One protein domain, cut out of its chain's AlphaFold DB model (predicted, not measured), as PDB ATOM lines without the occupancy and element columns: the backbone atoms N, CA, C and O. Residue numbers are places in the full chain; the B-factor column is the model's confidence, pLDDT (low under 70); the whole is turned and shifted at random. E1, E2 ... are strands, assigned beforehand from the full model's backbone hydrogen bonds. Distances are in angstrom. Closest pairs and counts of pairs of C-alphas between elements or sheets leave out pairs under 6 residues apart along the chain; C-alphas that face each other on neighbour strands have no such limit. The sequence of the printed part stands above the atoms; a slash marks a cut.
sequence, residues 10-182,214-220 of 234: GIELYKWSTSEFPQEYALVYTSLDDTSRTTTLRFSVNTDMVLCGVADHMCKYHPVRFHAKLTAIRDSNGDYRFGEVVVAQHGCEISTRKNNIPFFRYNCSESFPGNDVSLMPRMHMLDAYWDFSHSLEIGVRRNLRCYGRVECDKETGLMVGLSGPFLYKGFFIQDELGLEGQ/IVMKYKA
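This is residues 10 to 182 and 214 to 220 of the 234 residues of an uncharacterized protein of Phaseolus vulgaris (UniProt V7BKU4). Two sheets of seven strands each lie face to face as a sandwich, their strands at only 12 degrees to each other; the first, E1 to E6 with E14 at one edge, is the flatter slab, and the second, E7 to E13, twists much more, with its short edge strands E7 and E13 farthest from the mean of the C-alphas. Within each sheet the chain runs as a meander, each strand the antiparallel neighbour of the one before, through E1 to E6 and then E7 to E13; it changes sheets at the link E6 to E7, and E14, printed after a cut, is again in the first sheet. The printed part has 180 residues, with fourteen named strands, E1 to E14 along the chain, and no named helix: the class is all strand. The sheet orders are E1 E2 E3 E4 E5 E6 E14 and E7 E8 E9 E10 E11 E12 E13, both antiparallel. The whole is compact, with a radius of gyration of the C-alphas of 16.4 A, and only just elongated, spanning 54 by 36 by 31 A.

Begin at E1, residues 10 to 16, an edge strand, which forms a hairpin with E2, residues 23 to 31; N 12 and O 28 are 2.9 A apart, and each N and O pair named here is within hydrogen-bond range. E2 and E3, residues 38 to 46, form the next hairpin, with N 25 and O 43 at 2.8 A. E4, residues 49 to 56, makes a hairpin with E3, with N 42 and O 53 at 2.8 A. E5, residues 64 to 74, does so with E4, with N 52 and O 68 at 2.8 A. E6, residues 80 to 90, makes a hairpin with E5, with N 69 and O 86 at 2.8 A. Its other neighbour is the edge strand E14, residues 214 to 219, antiparallel, with N 85 and O 218 at 2.9 A. In the second sheet, E7, residues 95 to 98, and E8, residues 101 to 107, form a hairpin, with N 101 and O 98 at 3.0 A. The pairing of E8 is staggered: residues 101 to 104 pair with E7, and residues 104 to 107 with E9, residues 116 to 124; in this hairpin of E8 and E9, N 104 and O 119 are 2.8 A apart. E9 bends by 54 degrees at residue 121 and forms a hairpin with E10, residues 127 to 137, with N 120 and O 131 at 2.8 A. Hairpins follow with E11, residues 142 to 153, N 134 and O 146 at 2.9 A; with E12, residues 157 to 169, N 149 and O 161 at 2.8 A; and with E13, residues 173 to 176, N 175 and O 167 at 3.3 A. Across the sandwich, the closest C-alphas of E6 and E12 are those of Tyr 80 and Gly 157, 5.3 A apart. Those of E8 and E14 are Pro 102 and Tyr 218, 7.0 A. E2 and E12 are near each other, with 7 pairs of C-alphas within 10 A. E1 is apart from E7 to E13.

Find C-alpha 10 at (22.987, 5.374, 9.577), where E1 begins. E5 runs 33.5 A, E6 30.6 A, E10 31.0 A and E11 35.0 A. E12, the longest strand by residues, runs 36.5 A from C-alpha 157 at (22.706, 1.812, -23.400). E14 ends at C-alpha 219, (21.783, 17.928, -25.982).

The two C-alphas farthest apart, those of Asp 33 and Ser 76, are 54.6 A apart. Residues 183 to 213 are not printed, and C-alphas 182 and 214 are 36.2 A apart across the cut. Of the links printed whole, none is long. The mean pLDDT of the printed part is 74.2; 55 residues are under 70, among them 89 to 103, 168 to 182 and 214 to 220.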
ATOM      1  N   GLY A  10      23.357   6.675  10.125       81.56
ATOM      2  CA  GLY A  10      22.987   5.374   9.577       81.56
ATOM      3  C   GLY A  10      22.966   5.429   8.052       81.56
ATOM      4  O   GLY A  10      22.542   6.432   7.478       81.56
ATOM      5  N   ILE A  11      23.453   4.371   7.403       83.19
ATOM      6  CA  ILE A  11      23.555   4.281   5.944       83.19
ATOM      7  C   ILE A  11      22.891   2.986   5.497       83.19
ATOM      8  O   ILE A  11      23.258   1.912   5.971       83.19
ATOM      9  N   GLU A  12      21.957   3.091   4.561       83.56
ATOM     10  CA  GLU A  12      21.227   1.953   4.013       83.56
ATOM     11  C   GLU A  12      21.223   2.019   2.485       83.56
ATOM     12  O   GLU A  12      20.907   3.058   1.903       83.56
ATOM     13  N   LEU A  13      21.571   0.906   1.832       82.00
ATOM     14  CA  LEU A  13      21.491   0.759   0.381       82.00
ATOM     15  C   LEU A  13      20.370  -0.214   0.027       82.00
ATOM     16  O   LEU A  13      20.438  -1.402   0.335       82.00
ATOM     17  N   TYR A  14      19.385   0.293  -0.695       84.62
ATOM     18  CA  TYR A  14      18.277  -0.465  -1.243       84.62
ATOM     19  C   TYR A  14      18.507  -0.710  -2.728       84.62
ATOM     20  O   TYR A  14      18.945   0.188  -3.452       84.62
ATOM     21  N   LYS A  15      18.190  -1.926  -3.177       88.44
ATOM     22  CA  LYS A  15      18.203  -2.326  -4.585       88.44
ATOM     23  C   LYS A  15      16.895  -3.027  -4.907       88.44
ATOM     24  O   LYS A  15      16.491  -3.921  -4.166       88.44
ATOM     25  N   TRP A  16      16.241  -2.634  -5.988       90.88
ATOM     26  CA  TRP A  16      15.031  -3.298  -6.464       90.88
ATOM     27  C   TRP A  16      14.880  -3.119  -7.977       90.88
ATOM     28  O   TRP A  16      15.730  -2.517  -8.633       90.88
ATOM     29  N   SER A  17      13.812  -3.679  -8.534       85.38
ATOM     30  CA  SER A  17      13.446  -3.523  -9.937       85.38
ATOM     31  C   SER A  17      11.943  -3.299 -10.070       85.38
ATOM     32  O   SER A  17      11.150  -3.745  -9.237       85.38
ATOM     33  N   THR A  18      11.552  -2.592 -11.123       88.06
ATOM     34  CA  THR A  18      10.160  -2.384 -11.532       88.06
ATOM     35  C   THR A  18       9.995  -2.730 -13.009       88.06
ATOM     36  O   THR A  18      10.965  -3.020 -13.708       88.06
ATOM     37  N   SER A  19       8.753  -2.723 -13.505       88.44
ATOM     38  CA  SER A  19       8.474  -2.973 -14.925       88.44
ATOM     39  C   SER A  19       9.052  -1.897 -15.848       88.44
ATOM     40  O   SER A  19       9.369  -2.195 -16.993       88.44
ATOM     41  N   GLU A  20       9.168  -0.656 -15.369       91.00
ATOM     42  CA  GLU A  20       9.730   0.467 -16.132       91.00
ATOM     43  C   GLU A  20      11.255   0.569 -15.974       91.00
ATOM     44  O   GLU A  20      11.955   0.898 -16.932       91.00
ATOM     45  N   PHE A  21      11.775   0.252 -14.783       91.56
ATOM     46  CA  PHE A  21      13.194   0.356 -14.462       91.56
ATOM     47  C   PHE A  21      13.735  -0.990 -13.975       91.56
ATOM     48  O   PHE A  21      13.521  -1.359 -12.816       91.56
ATOM     49  N   PRO A  22      14.472  -1.734 -14.821       88.88
ATOM     50  CA  PRO A  22      15.034  -3.023 -14.427       88.88
ATOM     51  C   PRO A  22      16.062  -2.913 -13.295       88.88
ATOM     52  O   PRO A  22      16.342  -3.914 -12.636       88.88
ATOM     53  N   GLN A  23      16.631  -1.726 -13.065       88.56
ATOM     54  CA  GLN A  23      17.584  -1.482 -11.990       88.56
ATOM     55  C   GLN A  23      17.226  -0.196 -11.250       88.56
ATOM     56  O   GLN A  23      17.239   0.895 -11.818       88.56
ATOM     57  N   GLU A  24      16.938  -0.313  -9.961       90.88
ATOM     58  CA  GLU A  24      16.717   0.825  -9.083       90.88
ATOM     59  C   GLU A  24      17.559   0.713  -7.816       90.88
ATOM     60  O   GLU A  24      17.756  -0.366  -7.253       90.88
ATOM     61  N   TYR A  25      18.046   1.865  -7.368       88.44
ATOM     62  CA  TYR A  25      18.910   2.011  -6.208       88.44
ATOM     63  C   TYR A  25      18.409   3.169  -5.353       88.44
ATOM     64  O   TYR A  25      18.088   4.235  -5.883       88.44
ATOM     65  N   ALA A  26      18.411   3.008  -4.034       89.06
ATOM     66  CA  ALA A  26      18.306   4.129  -3.109       89.06
ATOM     67  C   ALA A  26      19.361   4.017  -2.019       89.06
ATOM     68  O   ALA A  26      19.449   3.005  -1.331       89.06
ATOM     69  N   LEU A  27      20.143   5.074  -1.854       84.81
ATOM     70  CA  LEU A  27      21.066   5.246  -0.752       84.81
ATOM     71  C   LEU A  27      20.447   6.239   0.229       84.81
ATOM     72  O   LEU A  27      20.167   7.387  -0.124       84.81
ATOM     73  N   VAL A  28      20.188   5.767   1.442       86.12
ATOM     74  CA  VAL A  28      19.530   6.526   2.501       86.12
ATOM     75  C   VAL A  28      20.536   6.800   3.608       86.12
ATOM     76  O   VAL A  28      21.156   5.883   4.143       86.12
ATOM     77  N   TYR A  29      20.687   8.075   3.945       84.06
ATOM     78  CA  TYR A  29      21.475   8.557   5.069       84.06
ATOM     79  C   TYR A  29      20.530   9.094   6.131       84.06
ATOM     80  O   TYR A  29      19.768  10.010   5.842       84.06
ATOM     81  N   THR A  30      20.613   8.592   7.355       84.75
ATOM     82  CA  THR A  30      19.771   9.056   8.467       84.75
ATOM     83  C   THR A  30      20.658   9.531   9.602       84.75
ATOM     84  O   THR A  30      21.531   8.785  10.045       84.75
ATOM     85  N   SER A  31      20.472  10.762  10.083       82.06
ATOM     86  CA  SER A  31      21.205  11.222  11.265       82.06
ATOM     87  C   SER A  31      20.816  10.382  12.483       82.06
ATOM     88  O   SER A  31      19.643  10.125  12.733       82.06
ATOM     89  N   LEU A  32      21.816   9.948  13.247       83.75
ATOM     90  CA  LEU A  32      21.604   9.234  14.508       83.75
ATOM     91  C   LEU A  32      21.348  10.195  15.674       83.75
ATOM     92  O   LEU A  32      20.768   9.784  16.674       83.75
ATOM     93  N   ASP A  33      21.744  11.461  15.522       82.25
ATOM     94  CA  ASP A  33      21.459  12.531  16.482       82.25
ATOM     95  C   ASP A  33      20.027  13.080  16.305       82.25
ATOM     96  O   ASP A  33      19.416  13.550  17.263       82.25
ATOM     97  N   ASP A  34      19.479  13.005  15.086       80.06
ATOM     98  CA  ASP A  34      18.115  13.418  14.743       80.06
ATOM     99  C   ASP A  34      17.559  12.562  13.592       80.06
ATOM    100  O   ASP A  34      17.764  12.855  12.413       80.06
ATOM    101  N   THR A  35      16.816  11.507  13.924       82.81
ATOM    102  CA  THR A  35      16.299  10.546  12.935       82.81
ATOM    103  C   THR A  35      15.251  11.124  11.985       82.81
ATOM    104  O   THR A  35      14.923  10.480  10.991       82.81
ATOM    105  N   SER A  36      14.743  12.336  12.242       80.69
ATOM    106  CA  SER A  36      13.876  13.044  11.293       80.69
ATOM    107  C   SER A  36      14.653  13.613  10.099       80.69
ATOM    108  O   SER A  36      14.065  13.939   9.064       80.69
ATOM    109  N   ARG A  37      15.983  13.720  10.220       82.12
ATOM    110  CA  ARG A  37      16.870  14.215   9.170       82.12
ATOM    111  C   ARG A  37      17.418  13.052   8.364       82.12
ATOM    112  O   ARG A  37      18.383  12.384   8.746       82.12
ATOM    113  N   THR A  38      16.793  12.861   7.210       84.69
ATOM    114  CA  THR A  38      17.137  11.810   6.262       84.69
ATOM    115  C   THR A  38      17.428  12.396   4.889       84.69
ATOM    116  O   THR A  38      16.680  13.229   4.378       84.69
ATOM    117  N   THR A  39      18.501  11.930   4.263       85.25
ATOM    118  CA  THR A  39      18.806  12.227   2.867       85.25
ATOM    119  C   THR A  39      18.684  10.966   2.036       85.25
ATOM    120  O   THR A  39      19.241   9.929   2.385       85.25
ATOM    121  N   THR A  40      17.964  11.051   0.923       88.12
ATOM    122  CA  THR A  40      17.791   9.943  -0.016       88.12
ATOM    123  C   THR A  40      18.374  10.319  -1.365       88.12
ATOM    124  O   THR A  40      17.938  11.288  -1.985       88.12
ATOM    125  N   LEU A  41      19.321   9.515  -1.831       86.88
ATOM    126  CA  LEU A  41      19.812   9.498  -3.201       86.88
ATOM    127  C   LEU A  41      19.180   8.310  -3.918       86.88
ATOM    128  O   LEU A  41      19.342   7.179  -3.477       86.88
ATOM    129  N   ARG A  42      18.476   8.544  -5.021       91.44
ATOM    130  CA  ARG A  42      17.807   7.505  -5.805       91.44
ATOM    131  C   ARG A  42      18.304   7.505  -7.242       91.44
ATOM    132  O   ARG A  42      18.418   8.565  -7.852       91.44
ATOM    133  N   PHE A  43      18.516   6.313  -7.784       90.56
ATOM    134  CA  PHE A  43      18.697   6.075  -9.210       90.56
ATOM    135  C   PHE A  43      17.643   5.087  -9.696       90.56
ATOM    136  O   PHE A  43      17.457   4.041  -9.084       90.56
ATOM    137  N   SER A  44      16.993   5.405 -10.808       92.69
ATOM    138  CA  SER A  44      16.134   4.482 -11.548       92.69
ATOM    139  C   SER A  44      16.668   4.394 -12.970       92.69
ATOM    140  O   SER A  44      16.834   5.419 -13.633       92.69
ATOM    141  N   VAL A  45      17.022   3.187 -13.404       91.75
ATOM    142  CA  VAL A  45      17.878   2.947 -14.569       91.75
ATOM    143  C   VAL A  45      17.196   1.986 -15.533       91.75
ATOM    144  O   VAL A  45      16.793   0.882 -15.163       91.75
ATOM    145  N   ASN A  46      17.102   2.424 -16.782       92.12
ATOM    146  CA  ASN A  46      16.781   1.638 -17.964       92.12
ATOM    147  C   ASN A  46      17.795   2.002 -19.069       92.12
ATOM    148  O   ASN A  46      18.462   3.034 -19.011       92.12
ATOM    149  N   THR A  47      17.891   1.153 -20.087       90.94
ATOM    150  CA  THR A  47      18.767   1.263 -21.260       90.94
ATOM    151  C   THR A  47      18.716   2.627 -21.955       90.94
ATOM    152  O   THR A  47      19.724   3.096 -22.473       90.94
ATOM    153  N   ASP A  48      17.568   3.298 -21.963       91.81
ATOM    154  CA  ASP A  48      17.344   4.575 -22.642       91.81
ATOM    155  C   ASP A  48      17.196   5.763 -21.681       91.81
ATOM    156  O   ASP A  48      17.193   6.916 -22.126       91.81
ATOM    157  N   MET A  49      17.090   5.516 -20.372       92.19
ATOM    158  CA  MET A  49      16.806   6.554 -19.388       92.19
ATOM    159  C   MET A  49      17.373   6.247 -17.998       92.19
ATOM    160  O   MET A  49      17.133   5.195 -17.416       92.19
ATOM    161  N   VAL A  50      18.029   7.250 -17.414       91.12
ATOM    162  CA  VAL A  50      18.412   7.283 -16.001       91.12
ATOM    163  C   VAL A  50      17.739   8.466 -15.326       91.12
ATOM    164  O   VAL A  50      17.919   9.617 -15.729       91.12
ATOM    165  N   LEU A  51      16.984   8.184 -14.269       91.12
ATOM    166  CA  LEU A  51      16.466   9.183 -13.346       91.12
ATOM    167  C   LEU A  51      17.332   9.186 -12.089       91.12
ATOM    168  O   LEU A  51      17.476   8.163 -11.429       91.12
ATOM    169  N   CYS A  52      17.886  10.341 -11.750       88.94
ATOM    170  CA  CYS A  52      18.601  10.585 -10.507       88.94
ATOM    171  C   CYS A  52      17.781  11.553  -9.653       88.94
ATOM    172  O   CYS A  52      17.347  12.598 -10.134       88.94
ATOM    173  N   GLY A  53      17.553  11.208  -8.392       87.44
ATOM    174  CA  GLY A  53      16.829  12.039  -7.440       87.44
ATOM    175  C   GLY A  53      17.620  12.212  -6.154       87.44
ATOM    176  O   GLY A  53      18.141  11.237  -5.622       87.44
ATOM    177  N   VAL A  54      17.668  13.429  -5.626       85.25
ATOM    178  CA  VAL A  54      18.151  13.708  -4.273       85.25
ATOM    179  C   VAL A  54      17.047  14.414  -3.513       85.25
ATOM    180  O   VAL A  54      16.534  15.434  -3.970       85.25
ATOM    181  N   ALA A  55      16.709  13.888  -2.347       85.81
ATOM    182  CA  ALA A  55      15.934  14.585  -1.335       85.81
ATOM    183  C   ALA A  55      16.829  14.738  -0.105       85.81
ATOM    184  O   ALA A  55      17.017  13.777   0.633       85.81
ATOM    185  N   ASP A  56      17.427  15.915   0.074       79.56
ATOM    186  CA  ASP A  56      18.377  16.198   1.150       79.56
ATOM    187  C   ASP A  56      17.705  17.011   2.261       79.56
ATOM    188  O   ASP A  56      17.418  18.196   2.084       79.56
ATOM    189  N   HIS A  57      17.457  16.368   3.407       77.38
ATOM    190  CA  HIS A  57      16.967  17.016   4.631       77.38
ATOM    191  C   HIS A  57      18.080  17.212   5.675       77.38
ATOM    192  O   HIS A  57      17.839  17.667   6.794       77.38
ATOM    193  N   MET A  58      19.323  16.889   5.321       67.31
ATOM    194  CA  MET A  58      20.490  17.102   6.167       67.31
ATOM    195  C   MET A  58      21.081  18.503   5.984       67.31
ATOM    196  O   MET A  58      21.899  18.934   6.799       67.31
ATOM    197  N   CYS A  59      20.638  19.263   4.985       70.38
ATOM    198  CA  CYS A  59      20.912  20.691   4.901       70.38
ATOM    199  C   CYS A  59      20.249  21.467   6.059       70.38
ATOM    200  O   CYS A  59      19.038  21.406   6.242       70.38
ATOM    201  N   LYS A  60      21.045  22.211   6.844       65.69
ATOM    202  CA  LYS A  60      20.568  22.933   8.042       65.69
ATOM    203  C   LYS A  60      19.596  24.072   7.728       65.69
ATOM    204  O   LYS A  60      18.752  24.385   8.558       65.69
ATOM    205  N   TYR A  61      19.747  24.707   6.567       64.88
ATOM    206  CA  TYR A  61      19.042  25.948   6.253       64.88
ATOM    207  C   TYR A  61      17.797  25.733   5.393       64.88
ATOM    208  O   TYR A  61      16.810  26.441   5.575       64.88
ATOM    209  N   HIS A  62      17.813  24.759   4.478       66.38
ATOM    210  CA  HIS A  62      16.638  24.423   3.683       66.38
ATOM    211  C   HIS A  62      16.737  23.017   3.069       66.38
ATOM    212  O   HIS A  62      17.788  22.653   2.545       66.38
ATOM    213  N   PRO A  63      15.656  22.218   3.066       68.19
ATOM    214  CA  PRO A  63      15.663  20.948   2.358       68.19
ATOM    215  C   PRO A  63      15.849  21.186   0.856       68.19
ATOM    216  O   PRO A  63      15.338  22.165   0.299       68.19
ATOM    217  N   VAL A  64      16.572  20.288   0.192       71.06
ATOM    218  CA  VAL A  64      16.804  20.362  -1.255       71.06
ATOM    219  C   VAL A  64      16.216  19.160  -1.946       71.06
ATOM    220  O   VAL A  64      16.412  18.022  -1.524       71.06
ATOM    221  N   ARG A  65      15.506  19.428  -3.044       77.94
ATOM    222  CA  ARG A  65      15.088  18.394  -3.979       77.94
ATOM    223  C   ARG A  65      15.699  18.659  -5.339       77.94
ATOM    224  O   ARG A  65      15.555  19.744  -5.905       77.94
ATOM    225  N   PHE A  66      16.374  17.647  -5.844       79.38
ATOM    226  CA  PHE A  66      17.022  17.643  -7.139       79.38
ATOM    227  C   PHE A  66      16.554  16.416  -7.906       79.38
ATOM    228  O   PHE A  66      16.537  15.312  -7.368       79.38
ATOM    229  N   HIS A  67      16.185  16.618  -9.161       83.50
ATOM    230  CA  HIS A  67      15.825  15.567 -10.090       83.50
ATOM    231  C   HIS A  67      16.588  15.794 -11.388       83.50
ATOM    232  O   HIS A  67      16.500  16.858 -11.993       83.50
ATOM    233  N   ALA A  68      17.321  14.791 -11.838       84.00
ATOM    234  CA  ALA A  68      17.936  14.779 -13.147       84.00
ATOM    235  C   ALA A  68      17.419  13.593 -13.949       84.00
ATOM    236  O   ALA A  68      17.298  12.482 -13.442       84.00
ATOM    237  N   LYS A  69      17.142  13.841 -15.221       86.38
ATOM    238  CA  LYS A  69      16.832  12.835 -16.223       86.38
ATOM    239  C   LYS A  69      17.930  12.872 -17.270       86.38
ATOM    240  O   LYS A  69      18.158  13.912 -17.879       86.38
ATOM    241  N   LEU A  70      18.584  11.743 -17.481       86.81
ATOM    242  CA  LEU A  70      19.539  11.526 -18.553       86.81
ATOM    243  C   LEU A  70      18.922  10.518 -19.514       86.81
ATOM    244  O   LEU A  70      18.365   9.520 -19.064       86.81
ATOM    245  N   THR A  71      18.996  10.769 -20.816       87.50
ATOM    246  CA  THR A  71      18.506   9.827 -21.827       87.50
ATOM    247  C   THR A  71      19.619   9.357 -22.747       87.50
ATOM    248  O   THR A  71      20.658  10.011 -22.872       87.50
ATOM    249  N   ALA A  72      19.392   8.226 -23.406       87.38
ATOM    250  CA  ALA A  72      20.172   7.769 -24.541       87.38
ATOM    251  C   ALA A  72      19.287   7.644 -25.783       87.38
ATOM    252  O   ALA A  72      18.084   7.409 -25.707       87.38
ATOM    253  N   ILE A  73      19.904   7.829 -26.943       89.19
ATOM    254  CA  ILE A  73      19.290   7.676 -28.259       89.19
ATOM    255  C   ILE A  73      20.124   6.693 -29.071       89.19
ATOM    256  O   ILE A  73      21.352   6.730 -29.006       89.19
ATOM    257  N   ARG A  74      19.466   5.831 -29.850       90.75
ATOM    258  CA  ARG A  74      20.159   5.007 -30.846       90.75
ATOM    259  C   ARG A  74      20.415   5.823 -32.107       90.75
ATOM    260  O   ARG A  74      19.534   6.552 -32.568       90.75
ATOM    261  N   ASP A  75      21.622   5.719 -32.644       86.56
ATOM    262  CA  ASP A  75      21.970   6.297 -33.936       86.56
ATOM    263  C   ASP A  75      21.583   5.369 -35.105       86.56
ATOM    264  O   ASP A  75      20.996   4.303 -34.921       86.56
ATOM    265  N   SER A  76      21.897   5.787 -36.334       91.06
ATOM    266  CA  SER A  76      21.601   5.015 -37.548       91.06
ATOM    267  C   SER A  76      22.319   3.664 -37.628       91.06
ATOM    268  O   SER A  76      21.903   2.817 -38.411       91.06
ATOM    269  N   ASN A  77      23.389   3.471 -36.858       90.62
ATOM    270  CA  ASN A  77      24.149   2.225 -36.801       90.62
ATOM    271  C   ASN A  77      23.607   1.278 -35.720       90.62
ATOM    272  O   ASN A  77      24.060   0.143 -35.625       90.62
ATOM    273  N   GLY A  78      22.630   1.731 -34.927       88.06
ATOM    274  CA  GLY A  78      22.094   0.997 -33.789       88.06
ATOM    275  C   GLY A  78      22.840   1.258 -32.480       88.06
ATOM    276  O   GLY A  78      22.391   0.740 -31.456       88.06
ATOM    277  N   ASP A  79      23.891   2.085 -32.485       87.94
ATOM    278  CA  ASP A  79      24.697   2.387 -31.300       87.94
ATOM    279  C   ASP A  79      23.978   3.401 -30.404       87.94
ATOM    280  O   ASP A  79      23.477   4.432 -30.874       87.94
ATOM    281  N   TYR A  80      23.972   3.159 -29.095       84.62
ATOM    282  CA  TYR A  80      23.505   4.140 -28.121       84.62
ATOM    283  C   TYR A  80      24.490   5.300 -27.956       84.62
ATOM    284  O   TYR A  80      25.712   5.141 -27.923       84.62
ATOM    285  N   ARG A  81      23.930   6.501 -27.801       84.12
ATOM    286  CA  ARG A  81      24.642   7.734 -27.451       84.12
ATOM    287  C   ARG A  81      23.830   8.525 -26.438       84.12
ATOM    288  O   ARG A  81      22.603   8.482 -26.473       84.12
ATOM    289  N   PHE A  82      24.493   9.329 -25.605       82.88
ATOM    290  CA  PHE A  82      23.785  10.280 -24.744       82.88
ATOM    291  C   PHE A  82      22.870  11.194 -25.564       82.88
ATOM    292  O   PHE A  82      23.281  11.803 -26.554       82.88
ATOM    293  N   GLY A  83      21.627  11.294 -25.118       82.62
ATOM    294  CA  GLY A  83      20.601  12.160 -25.663       82.62
ATOM    295  C   GLY A  83      20.514  13.467 -24.885       82.62
ATOM    296  O   GLY A  83      21.416  14.311 -24.929       82.62
ATOM    297  N   GLU A  84      19.376  13.648 -24.222       80.69
ATOM    298  CA  GLU A  84      19.048  14.837 -23.449       80.69
ATOM    299  C   GLU A  84      19.418  14.647 -21.975       80.69
ATOM    300  O   GLU A  84      19.204  13.582 -21.395       80.69
ATOM    301  N   VAL A  85      19.930  15.709 -21.354       76.00
ATOM    302  CA  VAL A  85      19.997  15.820 -19.896       76.00
ATOM    303  C   VAL A  85      19.098  16.954 -19.447       76.00
ATOM    304  O   VAL A  85      19.283  18.098 -19.863       76.00
ATOM    305  N   VAL A  86      18.121  16.610 -18.613       76.81
ATOM    306  CA  VAL A  86      17.155  17.525 -18.019       76.81
ATOM    307  C   VAL A  86      17.379  17.562 -16.519       76.81
ATOM    308  O   VAL A  86      17.224  16.545 -15.853       76.81
ATOM    309  N   VAL A  87      17.715  18.726 -15.975       74.25
ATOM    310  CA  VAL A  87      17.813  18.927 -14.524       74.25
ATOM    311  C   VAL A  87      16.665  19.808 -14.067       74.25
ATOM    312  O   VAL A  87      16.476  20.884 -14.628       74.25
ATOM    313  N   ALA A  88      15.934  19.342 -13.060       70.81
ATOM    314  CA  ALA A  88      14.907  20.058 -12.325       70.81
ATOM    315  C   ALA A  88      15.299  20.143 -10.843       70.81
ATOM    316  O   ALA A  88      15.560  19.129 -10.197       70.81
ATOM    317  N   GLN A  89      15.333  21.349 -10.290       68.94
ATOM    318  CA  GLN A  89      15.575  21.576  -8.865       68.94
ATOM    319  C   GLN A  89      14.375  22.303  -8.261       68.94
ATOM    320  O   GLN A  89      13.845  23.224  -8.877       68.94
ATOM    321  N   HIS A  90      13.999  21.934  -7.038       63.19
ATOM    322  CA  HIS A  90      13.214  22.797  -6.160       63.19
ATOM    323  C   HIS A  90      14.147  23.427  -5.108       63.19
ATOM    324  O   HIS A  90      14.758  22.713  -4.309       63.19
ATOM    325  N   GLY A  91      14.272  24.760  -5.126       55.41
ATOM    326  CA  GLY A  91      15.130  25.554  -4.227       55.41
ATOM    327  C   GLY A  91      15.843  26.711  -4.946       55.41
ATOM    328  O   GLY A  91      15.795  26.790  -6.171       55.41
ATOM    329  N   CYS A  92      16.485  27.621  -4.200       45.81
ATOM    330  CA  CYS A  92      17.261  28.735  -4.769       45.81
ATOM    331  C   CYS A  92      18.676  28.306  -5.201       45.81
ATOM    332  O   CYS A  92      19.276  27.389  -4.644       45.81
ATOM    333  N   GLU A  93      19.171  28.970  -6.239       55.28
ATOM    334  CA  GLU A  93      20.093  28.439  -7.240       55.28
ATOM    335  C   GLU A  93      21.529  28.998  -7.137       55.28
ATOM    336  O   GLU A  93      21.717  30.161  -6.788       55.28
ATOM    337  N   ILE A  94      22.517  28.210  -7.587       49.62
ATOM    338  CA  ILE A  94      23.553  28.683  -8.526       49.62
ATOM    339  C   ILE A  94      23.694  27.621  -9.633       49.62
ATOM    340  O   ILE A  94      24.476  26.681  -9.504       49.62
ATOM    341  N   SER A  95      22.975  27.755 -10.751       52.81
ATOM    342  CA  SER A  95      23.341  27.048 -11.971       52.81
ATOM    343  C   SER A  95      24.358  27.937 -12.649       52.81
ATOM    344  O   SER A  95      24.139  29.121 -12.901       52.81
ATOM    345  N   THR A  96      25.551  27.402 -12.858       52.75
ATOM    346  CA  THR A  96      26.591  28.126 -13.575       52.75
ATOM    347  C   THR A  96      26.934  27.333 -14.815       52.75
ATOM    348  O   THR A  96      27.102  26.119 -14.780       52.75
ATOM    349  N   ARG A  97      27.055  28.018 -15.949       50.47
ATOM    350  CA  ARG A  97      27.759  27.458 -17.099       50.47
ATOM    351  C   ARG A  97      29.237  27.727 -16.878       50.47
ATOM    352  O   ARG A  97      29.644  28.884 -16.848       50.47
ATOM    353  N   LYS A  98      30.052  26.683 -16.750       48.75
ATOM    354  CA  LYS A  98      31.511  26.819 -16.831       48.75
ATOM    355  C   LYS A  98      31.922  26.288 -18.193       48.75
ATOM    356  O   LYS A  98      31.690  25.123 -18.492       48.75
ATOM    357  N   ASN A  99      32.488  27.149 -19.036       51.56
ATOM    358  CA  ASN A  99      32.991  26.785 -20.366       51.56
ATOM    359  C   ASN A  99      31.944  26.106 -21.279       51.56
ATOM    360  O   ASN A  99      32.270  25.155 -21.981       51.56
ATOM    361  N   ASN A 100      30.683  26.564 -21.259       55.00
ATOM    362  CA  ASN A 100      29.547  25.964 -21.991       55.00
ATOM    363  C   ASN A 100      29.192  24.517 -21.610       55.00
ATOM    364  O   ASN A 100      28.344  23.906 -22.258       55.00
ATOM    365  N   ILE A 101      29.785  23.986 -20.544       59.94
ATOM    366  CA  ILE A 101      29.439  22.681 -20.006       59.94
ATOM    367  C   ILE A 101      28.331  22.885 -18.965       59.94
ATOM    368  O   ILE A 101      28.541  23.639 -18.005       59.94
ATOM    369  N   PRO A 102      27.149  22.269 -19.145       62.56
ATOM    370  CA  PRO A 102      26.121  22.282 -18.115       62.56
ATOM    371  C   PRO A 102      26.646  21.516 -16.910       62.56
ATOM    372  O   PRO A 102      26.992  20.344 -17.019       62.56
ATOM    373  N   PHE A 103      26.718  22.167 -15.760       69.88
ATOM    374  CA  PHE A 103      26.928  21.462 -14.512       69.88
ATOM    375  C   PHE A 103      25.954  22.003 -13.480       69.88
ATOM    376  O   PHE A 103      25.657  23.198 -13.429       69.88
ATOM    377  N   PHE A 104      25.439  21.093 -12.673       72.38
ATOM    378  CA  PHE A 104      24.677  21.421 -11.494       72.38
ATOM    379  C   PHE A 104      25.619  21.371 -10.302       72.38
ATOM    380  O   PHE A 104      26.364  20.401 -10.143       72.38
ATOM    381  N   ARG A 105      25.586  22.400  -9.461       75.19
ATOM    382  CA  ARG A 105      26.168  22.345  -8.128       75.19
ATOM    383  C   ARG A 105      25.278  23.120  -7.176       75.19
ATOM    384  O   ARG A 105      25.018  24.297  -7.384       75.19
ATOM    385  N   TYR A 106      24.871  22.456  -6.116       74.56
ATOM    386  CA  TYR A 106      24.180  23.053  -4.997       74.56
ATOM    387  C   TYR A 106      25.058  22.911  -3.755       74.56
ATOM    388  O   TYR A 106      25.535  21.817  -3.481       74.56
ATOM    389  N   ASN A 107      25.263  24.009  -3.024       74.50
ATOM    390  CA  ASN A 107      25.982  24.031  -1.752       74.50
ATOM    391  C   ASN A 107      25.035  24.563  -0.674       74.50
ATOM    392  O   ASN A 107      24.506  25.662  -0.815       74.50
ATOM    393  N   CYS A 108      24.857  23.806   0.402       72.31
ATOM    394  CA  CYS A 108      24.054  24.222   1.553       72.31
ATOM    395  C   CYS A 108      24.895  24.863   2.670       72.31
ATOM    396  O   CYS A 108      24.381  25.587   3.520       72.31
ATOM    397  N   SER A 109      26.189  24.562   2.722       66.94
ATOM    398  CA  SER A 109      27.055  24.977   3.822       66.94
ATOM    399  C   SER A 109      27.659  26.363   3.600       66.94
ATOM    400  O   SER A 109      28.208  26.640   2.534       66.94
ATOM    401  N   GLU A 110      27.677  27.180   4.653       60.91
ATOM    402  CA  GLU A 110      28.415  28.453   4.690       60.91
ATOM    403  C   GLU A 110      29.944  28.252   4.711       60.91
ATOM    404  O   GLU A 110      30.701  29.156   4.367       60.91
ATOM    405  N   SER A 111      30.411  27.054   5.078       56.66
ATOM    406  CA  SER A 111      31.828  26.687   5.155       56.66
ATOM    407  C   SER A 111      32.173  25.519   4.233       56.66
ATOM    408  O   SER A 111      31.461  24.522   4.193       56.66
ATOM    409  N   PHE A 112      33.305  25.612   3.531       54.81
ATOM    410  CA  PHE A 112      33.857  24.516   2.730       54.81
ATOM    411  C   PHE A 112      34.897  23.711   3.538       54.81
ATOM    412  O   PHE A 112      35.721  24.325   4.221       54.81
ATOM    413  N   PRO A 113      34.950  22.369   3.416       58.44
ATOM    414  CA  PRO A 113      34.026  21.503   2.678       58.44
ATOM    415  C   PRO A 113      32.757  21.225   3.494       58.44
ATOM    416  O   PRO A 113      32.866  20.775   4.634       58.44
ATOM    417  N   GLY A 114      31.584  21.455   2.906       70.12
ATOM    418  CA  GLY A 114      30.306  21.120   3.535       70.12
ATOM    419  C   GLY A 114      29.332  20.469   2.556       70.12
ATOM    420  O   GLY A 114      29.763  19.896   1.556       70.12
ATOM    421  N   ASN A 115      28.037  20.504   2.877       75.56
ATOM    422  CA  ASN A 115      27.011  19.784   2.121       75.56
ATOM    423  C   ASN A 115      26.922  20.284   0.675       75.56
ATOM    424  O   ASN A 115      26.535  21.438   0.452       75.56
ATOM    425  N   ASP A 116      27.215  19.406  -0.284       79.44
ATOM    426  CA  ASP A 116      27.123  19.712  -1.706       79.44
ATOM    427  C   ASP A 116      26.502  18.580  -2.526       79.44
ATOM    428  O   ASP A 116      26.718  17.401  -2.265       79.44
ATOM    429  N   VAL A 117      25.709  18.946  -3.527       78.88
ATOM    430  CA  VAL A 117      25.215  18.039  -4.567       78.88
ATOM    431  C   VAL A 117      25.732  18.572  -5.887       78.88
ATOM    432  O   VAL A 117      25.519  19.742  -6.204       78.88
ATOM    433  N   SER A 118      26.369  17.736  -6.693       81.69
ATOM    434  CA  SER A 118      26.766  18.113  -8.042       81.69
ATOM    435  C   SER A 118      26.447  17.040  -9.070       81.69
ATOM    436  O   SER A 118      26.514  15.848  -8.796       81.69
ATOM    437  N   LEU A 119      26.087  17.496 -10.268       82.25
ATOM    438  CA  LEU A 119      25.950  16.672 -11.460       82.25
ATOM    439  C   LEU A 119      26.758  17.342 -12.569       82.25
ATOM    440  O   LEU A 119      26.465  18.470 -12.970       82.25
ATOM    441  N   MET A 120      27.800  16.670 -13.039       80.69
ATOM    442  CA  MET A 120      28.757  17.221 -13.987       80.69
ATOM    443  C   MET A 120      29.038  16.204 -15.091       80.69
ATOM    444  O   MET A 120      29.359  15.056 -14.786       80.69
ATOM    445  N   PRO A 121      29.002  16.592 -16.371       76.00
ATOM    446  CA  PRO A 121      29.524  15.735 -17.415       76.00
ATOM    447  C   PRO A 121      31.050  15.712 -17.310       76.00
ATOM    448  O   PRO A 121      31.714  16.730 -17.075       76.00
ATOM    449  N   ARG A 122      31.618  14.534 -17.517       73.62
ATOM    450  CA  ARG A 122      33.047  14.308 -17.664       73.62
ATOM    451  C   ARG A 122      33.314  13.714 -19.034       73.62
ATOM    452  O   ARG A 122      32.505  12.980 -19.594       73.62
ATOM    453  N   MET A 123      34.480  14.046 -19.562       64.19
ATOM    454  CA  MET A 123      35.026  13.415 -20.753       64.19
ATOM    455  C   MET A 123      36.417  12.919 -20.396       64.19
ATOM    456  O   MET A 123      37.253  13.714 -19.961       64.19
ATOM    457  N   HIS A 124      36.661  11.624 -20.567       53.59
ATOM    458  CA  HIS A 124      37.984  11.045 -20.394       53.59
ATOM    459  C   HIS A 124      38.362  10.244 -21.637       53.59
ATOM    460  O   HIS A 124      37.872   9.139 -21.814       53.59
ATOM    461  N   MET A 125      39.243  10.816 -22.470       44.25
ATOM    462  CA  MET A 125      39.834  10.281 -23.715       44.25
ATOM    463  C   MET A 125      38.875   9.655 -24.751       44.25
ATOM    464  O   MET A 125      38.849  10.129 -25.884       44.25
ATOM    465  N   LEU A 126      38.103   8.629 -24.397       49.97
ATOM    466  CA  LEU A 126      37.157   7.908 -25.255       49.97
ATOM    467  C   LEU A 126      35.740   7.822 -24.662       49.97
ATOM    468  O   LEU A 126      34.793   7.630 -25.422       49.97
ATOM    469  N   ASP A 127      35.586   8.073 -23.357       57.53
ATOM    470  CA  ASP A 127      34.325   7.869 -22.650       57.53
ATOM    471  C   ASP A 127      33.736   9.200 -22.181       57.53
ATOM    472  O   ASP A 127      34.384  10.015 -21.508       57.53
ATOM    473  N   ALA A 128      32.480   9.428 -22.559       68.06
ATOM    474  CA  ALA A 128      31.640  10.439 -21.943       68.06
ATOM    475  C   ALA A 128      30.875   9.774 -20.799       68.06
ATOM    476  O   ALA A 128      30.337   8.685 -20.967       68.06
ATOM    477  N   TYR A 129      30.809  10.427 -19.647       82.06
ATOM    478  CA  TYR A 129      29.975   9.985 -18.537       82.06
ATOM    479  C   TYR A 129      29.474  11.187 -17.751       82.06
ATOM    480  O   TYR A 129      29.978  12.305 -17.889       82.06
ATOM    481  N   TRP A 130      28.463  10.963 -16.926       83.00
ATOM    482  CA  TRP A 130      27.968  11.963 -15.994       83.00
ATOM    483  C   TRP A 130      28.307  11.553 -14.573       83.00
ATOM    484  O   TRP A 130      27.882  10.499 -14.109       83.00
ATOM    485  N   ASP A 131      29.062  12.410 -13.894       85.69
ATOM    486  CA  ASP A 131      29.364  12.284 -12.476       85.69
ATOM    487  C   ASP A 131      28.291  12.987 -11.665       85.69
ATOM    488  O   ASP A 131      28.122  14.205 -11.734       85.69
ATOM    489  N   PHE A 132      27.622  12.211 -10.841       85.56
ATOM    490  CA  PHE A 132      26.882  12.662  -9.692       85.56
ATOM    491  C   PHE A 132      27.784  12.577  -8.452       85.56
ATOM    492  O   PHE A 132      28.448  11.567  -8.225       85.56
ATOM    493  N   SER A 133      27.794  13.617  -7.624       85.44
ATOM    494  CA  SER A 133      28.451  13.609  -6.321       85.44
ATOM    495  C   SER A 133      27.532  14.216  -5.275       85.44
ATOM    496  O   SER A 133      26.961  15.283  -5.490       85.44
ATOM    497  N   HIS A 134      27.407  13.542  -4.136       84.62
ATOM    498  CA  HIS A 134      26.740  14.069  -2.954       84.62
ATOM    499  C   HIS A 134      27.709  14.029  -1.783       84.62
ATOM    500  O   HIS A 134      28.239  12.968  -1.462       84.62
ATOM    501  N   SER A 135      27.952  15.187  -1.184       82.94
ATOM    502  CA  SER A 135      28.778  15.396  -0.005       82.94
ATOM    503  C   SER A 135      27.894  15.808   1.160       82.94
ATOM    504  O   SER A 135      27.070  16.713   1.034       82.94
ATOM    505  N   LEU A 136      28.102  15.168   2.301       78.81
ATOM    506  CA  LEU A 136      27.413  15.428   3.552       78.81
ATOM    507  C   LEU A 136      28.440  15.679   4.657       78.81
ATOM    508  O   LEU A 136      29.249  14.808   4.969       78.81
ATOM    509  N   GLU A 137      28.379  16.843   5.285       78.38
ATOM    510  CA  GLU A 137      29.138  17.182   6.477       78.38
ATOM    511  C   GLU A 137      28.634  16.351   7.664       78.38
ATOM    512  O   GLU A 137      27.456  16.390   8.028       78.38
ATOM    513  N   ILE A 138      29.540  15.595   8.285       75.00
ATOM    514  CA  ILE A 138      29.254  14.770   9.460       75.00
ATOM    515  C   ILE A 138      30.208  15.165  10.585       75.00
ATOM    516  O   ILE A 138      31.414  14.909  10.532       75.00
ATOM    517  N   GLY A 139      29.662  15.754  11.647       71.44
ATOM    518  CA  GLY A 139      30.456  16.250  12.770       71.44
ATOM    519  C   GLY A 139      31.386  17.400  12.366       71.44
ATOM    520  O   GLY A 139      31.073  18.190  11.485       71.44
ATOM    521  N   VAL A 140      32.542  17.516  13.026       68.69
ATOM    522  CA  VAL A 140      33.488  18.623  12.798       68.69
ATOM    523  C   VAL A 140      34.498  18.259  11.703       68.69
ATOM    524  O   VAL A 140      35.359  17.400  11.916       68.69
ATOM    525  N   ARG A 141      34.443  18.960  10.557       67.56
ATOM    526  CA  ARG A 141      35.404  18.860   9.430       67.56
ATOM    527  C   ARG A 141      35.519  17.471   8.782       67.56
ATOM    528  O   ARG A 141      36.596  17.104   8.295       67.56
ATOM    529  N   ARG A 142      34.442  16.686   8.772       74.56
ATOM    530  CA  ARG A 142      34.392  15.424   8.018       74.56
ATOM    531  C   ARG A 142      33.267  15.477   7.006       74.56
ATOM    532  O   ARG A 142      32.206  16.008   7.307       74.56
ATOM    533  N   ASN A 143      33.512  14.911   5.834       77.56
ATOM    534  CA  ASN A 143      32.517  14.813   4.780       77.56
ATOM    535  C   ASN A 143      32.377  13.367   4.340       77.56
ATOM    536  O   ASN A 143      33.366  12.705   4.035       77.56
ATOM    537  N   LEU A 144      31.146  12.892   4.301       79.12
ATOM    538  CA  LEU A 144      30.781  11.659   3.643       79.12
ATOM    539  C   LEU A 144      30.460  11.983   2.193       79.12
ATOM    540  O   LEU A 144      29.644  12.865   1.947       79.12
ATOM    541  N   ARG A 145      31.080  11.292   1.240       83.25
ATOM    542  CA  ARG A 145      30.785  11.491  -0.179       83.25
ATOM    543  C   ARG A 145      30.375  10.213  -0.862       83.25
ATOM    544  O   ARG A 145      31.100   9.229  -0.787       83.25
ATOM    545  N   CYS A 146      29.276  10.249  -1.593       82.31
ATOM    546  CA  CYS A 146      28.939   9.216  -2.561       82.31
ATOM    547  C   CYS A 146      29.080   9.771  -3.971       82.31
ATOM    548  O   CYS A 146      28.813  10.951  -4.220       82.31
ATOM    549  N   TYR A 147      29.511   8.904  -4.879       83.31
ATOM    550  CA  TYR A 147      29.560   9.201  -6.294       83.31
ATOM    551  C   TYR A 147      28.656   8.229  -7.046       83.31
ATOM    552  O   TYR A 147      28.651   7.027  -6.788       83.31
ATOM    553  N   GLY A 148      27.888   8.768  -7.983       85.69
ATOM    554  CA  GLY A 148      27.175   7.994  -8.985       85.69
ATOM    555  C   GLY A 148      27.741   8.344 -10.347       85.69
ATOM    556  O   GLY A 148      27.888   9.516 -10.667       85.69
ATOM    557  N   ARG A 149      28.067   7.350 -11.155       87.81
ATOM    558  CA  ARG A 149      28.529   7.545 -12.519       87.81
ATOM    559  C   ARG A 149      27.500   6.974 -13.472       87.81
ATOM    560  O   ARG A 149      27.178   5.796 -13.369       87.81
ATOM    561  N   VAL A 150      27.014   7.792 -14.399       88.44
ATOM    562  CA  VAL A 150      26.171   7.337 -15.507       88.44
ATOM    563  C   VAL A 150      27.029   7.226 -16.758       88.44
ATOM    564  O   VAL A 150      27.532   8.237 -17.255       88.44
ATOM    565  N   GLU A 151      27.188   6.011 -17.262       87.44
ATOM    566  CA  GLU A 151      27.898   5.702 -18.504       87.44
ATOM    567  C   GLU A 151      26.878   5.352 -19.600       87.44
ATOM    568  O   GLU A 151      25.743   4.972 -19.307       87.44
ATOM    569  N   CYS A 152      27.257   5.536 -20.865       85.56
ATOM    570  CA  CYS A 152      26.448   5.149 -22.020       85.56
ATOM    571  C   CYS A 152      27.263   4.171 -22.859       85.56
ATOM    572  O   CYS A 152      28.097   4.587 -23.665       85.56
ATOM    573  N   ASP A 153      27.017   2.885 -22.647       86.94
ATOM    574  CA  ASP A 153      27.586   1.822 -23.457       86.94
ATOM    575  C   ASP A 153      26.880   1.761 -24.817       86.94
ATOM    576  O   ASP A 153      25.670   1.972 -24.918       86.94
ATOM    577  N   LYS A 154      27.637   1.488 -25.881       86.75
ATOM    578  CA  LYS A 154      27.110   1.530 -27.252       86.75
ATOM    579  C   LYS A 154      26.092   0.429 -27.522       86.75
ATOM    580  O   LYS A 154      25.165   0.653 -28.298       86.75
ATOM    581  N   GLU A 155      26.249  -0.731 -26.893       87.19
ATOM    582  CA  GLU A 155      25.431  -1.916 -27.160       87.19
ATOM    583  C   GLU A 155      24.239  -1.998 -26.200       87.19
ATOM    584  O   GLU A 155      23.110  -2.283 -26.613       87.19
ATOM    585  N   THR A 156      24.485  -1.704 -24.924       87.19
ATOM    586  CA  THR A 156      23.547  -1.924 -23.816       87.19
ATOM    587  C   THR A 156      22.843  -0.654 -23.333       87.19
ATOM    588  O   THR A 156      21.811  -0.750 -22.665       87.19
ATOM    589  N   GLY A 157      23.318   0.528 -23.734       89.50
ATOM    590  CA  GLY A 157      22.706   1.812 -23.400       89.50
ATOM    591  C   GLY A 157      23.208   2.394 -22.082       89.50
ATOM    592  O   GLY A 157      24.390   2.309 -21.755       89.50
ATOM    593  N   LEU A 158      22.328   3.071 -21.344       88.88
ATOM    594  CA  LEU A 158      22.696   3.709 -20.083       88.88
ATOM    595  C   LEU A 158      22.895   2.691 -18.961       88.88
ATOM    596  O   LEU A 158      22.078   1.796 -18.747       88.88
ATOM    597  N   MET A 159      23.943   2.916 -18.176       88.88
ATOM    598  CA  MET A 159      24.250   2.148 -16.977       88.88
ATOM    599  C   MET A 159      24.741   3.057 -15.853       88.88
ATOM    600  O   MET A 159      25.250   4.153 -16.100       88.88
ATOM    601  N   VAL A 160      24.576   2.608 -14.606       88.75
ATOM    602  CA  VAL A 160      24.981   3.374 -13.422       88.75
ATOM    603  C   VAL A 160      25.949   2.577 -12.560       88.75
ATOM    604  O   VAL A 160      25.647   1.467 -12.129       88.75
ATOM    605  N   GLY A 161      27.098   3.180 -12.264       85.00
ATOM    606  CA  GLY A 161      28.025   2.732 -11.231       85.00
ATOM    607  C   GLY A 161      27.891   3.599  -9.981       85.00
ATOM    608  O   GLY A 161      27.937   4.821 -10.070       85.00
ATOM    609  N   LEU A 162      27.745   2.986  -8.809       81.88
ATOM    610  CA  LEU A 162      27.792   3.690  -7.525       81.88
ATOM    611  C   LEU A 162      29.126   3.408  -6.842       81.88
ATOM    612  O   LEU A 162      29.571   2.262  -6.808       81.88
ATOM    613  N   SER A 163      29.745   4.438  -6.274       76.62
ATOM    614  CA  SER A 163      30.941   4.297  -5.450       76.62
ATOM    615  C   SER A 163      30.852   5.123  -4.168       76.62
ATOM    616  O   SER A 163      30.101   6.100  -4.047       76.62
ATOM    617  N   GLY A 164      31.623   4.688  -3.175       73.12
ATOM    618  CA  GLY A 164      31.535   5.187  -1.811       73.12
ATOM    619  C   GLY A 164      30.452   4.455  -1.013       73.12
ATOM    620  O   GLY A 164      30.167   3.309  -1.325       73.12
ATOM    621  N   PRO A 165      29.860   5.081   0.017       71.06
ATOM    622  CA  PRO A 165      30.251   6.387   0.524       71.06
ATOM    623  C   PRO A 165      31.707   6.379   1.025       71.06
ATOM    624  O   PRO A 165      32.184   5.382   1.545       71.06
ATOM    625  N   PHE A 166      32.429   7.477   0.848       75.00
ATOM    626  CA  PHE A 166      33.814   7.664   1.280       75.00
ATOM    627  C   PHE A 166      33.849   8.684   2.409       75.00
ATOM    628  O   PHE A 166      33.215   9.738   2.299       75.00
ATOM    629  N   LEU A 167      34.597   8.403   3.478       72.31
ATOM    630  CA  LEU A 167      34.833   9.404   4.512       72.31
ATOM    631  C   LEU A 167      36.073  10.219   4.159       72.31
ATOM    632  O   LEU A 167      37.165   9.678   4.004       72.31
ATOM    633  N   TYR A 168      35.898  11.533   4.117       69.19
ATOM    634  CA  TYR A 168      36.974  12.498   3.987       69.19
ATOM    635  C   TYR A 168      37.162  13.245   5.304       69.19
ATOM    636  O   TYR A 168      36.241  13.896   5.803       69.19
ATOM    637  N   LYS A 169      38.373  13.185   5.865       65.25
ATOM    638  CA  LYS A 169      38.788  14.023   6.999       65.25
ATOM    639  C   LYS A 169      39.675  15.154   6.478       65.25
ATOM    640  O   LYS A 169      40.811  14.921   6.070       65.25
ATOM    641  N   GLY A 170      39.173  16.390   6.497       57.97
ATOM    642  CA  GLY A 170      39.875  17.517   5.874       57.97
ATOM    643  C   GLY A 170      39.983  17.370   4.347       57.97
ATOM    644  O   GLY A 170      39.009  17.003   3.701       57.97
ATOM    645  N   PHE A 171      41.150  17.682   3.769       47.09
ATOM    646  CA  PHE A 171      41.341  17.767   2.311       47.09
ATOM    647  C   PHE A 171      41.909  16.498   1.633       47.09
ATOM    648  O   PHE A 171      41.860  16.436   0.408       47.09
ATOM    649  N   PHE A 172      42.455  15.508   2.365       43.16
ATOM    650  CA  PHE A 172      43.395  14.542   1.748       43.16
ATOM    651  C   PHE A 172      43.348  13.074   2.214       43.16
ATOM    652  O   PHE A 172      44.139  12.287   1.708       43.16
ATOM    653  N   ILE A 173      42.470  12.664   3.138       43.94
ATOM    654  CA  ILE A 173      42.421  11.254   3.580       43.94
ATOM    655  C   ILE A 173      41.096  10.633   3.147       43.94
ATOM    656  O   ILE A 173      40.047  11.108   3.580       43.94
ATOM    657  N   GLN A 174      41.180   9.621   2.279       47.62
ATOM    658  CA  GLN A 174      40.079   8.790   1.795       47.62
ATOM    659  C   GLN A 174      40.140   7.449   2.527       47.62
ATOM    660  O   GLN A 174      41.058   6.670   2.291       47.62
ATOM    661  N   ASP A 175      39.153   7.180   3.375       46.00
ATOM    662  CA  ASP A 175      38.886   5.816   3.827       46.00
ATOM    663  C   ASP A 175      37.797   5.237   2.907       46.00
ATOM    664  O   ASP A 175      36.683   5.769   2.837       46.00
ATOM    665  N   GLU A 176      38.123   4.184   2.147       45.69
ATOM    666  CA  GLU A 176      37.135   3.443   1.356       45.69
ATOM    667  C   GLU A 176      36.237   2.631   2.284       45.69
ATOM    668  O   GLU A 176      36.709   1.786   3.042       45.69
ATOM    669  N   LEU A 177      34.928   2.897   2.245       47.19
ATOM    670  CA  LEU A 177      33.979   2.281   3.179       47.19
ATOM    671  C   LEU A 177      33.284   1.047   2.605       47.19
ATOM    672  O   LEU A 177      32.275   0.621   3.158       47.19
ATOM    673  N   GLY A 178      33.832   0.483   1.522       38.56
ATOM    674  CA  GLY A 178      33.407  -0.789   0.949       38.56
ATOM    675  C   GLY A 178      31.921  -0.850   0.595       38.56
ATOM    676  O   GLY A 178      31.142  -1.493   1.290       38.56
ATOM    677  N   LEU A 179      31.531  -0.266  -0.538       43.22
ATOM    678  CA  LEU A 179      30.542  -0.923  -1.391       43.22
ATOM    679  C   LEU A 179      31.362  -1.667  -2.443       43.22
ATOM    680  O   LEU A 179      31.784  -1.061  -3.425       43.22
ATOM    681  N   GLU A 180      31.674  -2.945  -2.210       35.28
ATOM    682  CA  GLU A 180      32.287  -3.766  -3.255       35.28
ATOM    683  C   GLU A 180      31.330  -3.802  -4.451       35.28
ATOM    684  O   GLU A 180      30.278  -4.445  -4.443       35.28
ATOM    685  N   GLY A 181      31.696  -3.044  -5.480       33.78
ATOM    686  CA  GLY A 181      31.132  -3.137  -6.808       33.78
ATOM    687  C   GLY A 181      31.548  -4.461  -7.431       33.78
ATOM    688  O   GLY A 181      32.456  -4.508  -8.249       33.78
ATOM    689  N   GLN A 182      30.855  -5.536  -7.071       27.50
ATOM    690  CA  GLN A 182      30.589  -6.607  -8.017       27.50
ATOM    691  C   GLN A 182      29.106  -6.554  -8.358       27.50
ATOM    692  O   GLN A 182      28.242  -7.039  -7.629       27.50
ATOM    693  N   ILE A 214      13.673  25.366 -12.234       37.09
ATOM    694  CA  ILE A 214      14.743  25.522 -13.222       37.09
ATOM    695  C   ILE A 214      14.809  24.242 -14.034       37.09
ATOM    696  O   ILE A 214      15.040  23.183 -13.467       37.09
ATOM    697  N   VAL A 215      14.615  24.347 -15.349       39.28
ATOM    698  CA  VAL A 215      14.770  23.229 -16.285       39.28
ATOM    699  C   VAL A 215      16.011  23.483 -17.132       39.28
ATOM    700  O   VAL A 215      15.988  24.291 -18.061       39.28
ATOM    701  N   MET A 216      17.106  22.792 -16.827       40.03
ATOM    702  CA  MET A 216      18.300  22.818 -17.671       40.03
ATOM    703  C   MET A 216      18.192  21.709 -18.708       40.03
ATOM    704  O   MET A 216      18.167  20.550 -18.322       40.03
ATOM    705  N   LYS A 217      18.149  22.052 -20.000       44.53
ATOM    706  CA  LYS A 217      18.185  21.082 -21.105       44.53
ATOM    707  C   LYS A 217      19.544  21.106 -21.785       44.53
ATOM    708  O   LYS A 217      19.996  22.161 -22.234       44.53
ATOM    709  N   TYR A 218      20.176  19.948 -21.893       42.97
ATOM    710  CA  TYR A 218      21.405  19.762 -22.652       42.97
ATOM    711  C   TYR A 218      21.223  18.669 -23.691       42.97
ATOM    712  O   TYR A 218      20.706  17.607 -23.375       42.97
ATOM    713  N   LYS A 219      21.696  18.921 -24.913       44.38
ATOM    714  CA  LYS A 219      21.783  17.928 -25.982       44.38
ATOM    715  C   LYS A 219      23.256  17.684 -26.273       44.38
ATOM    716  O   LYS A 219      23.966  18.633 -26.611       44.38
ATOM    717  N   ALA A 220      23.711  16.441 -26.138       43.81
ATOM    718  CA  ALA A 220      25.093  16.102 -26.451       43.81
ATOM    719  C   ALA A 220      25.417  16.454 -27.915       43.81
ATOM    720  O   ALA A 220      24.623  16.203 -28.826       43.81
TER     721      ALA A 220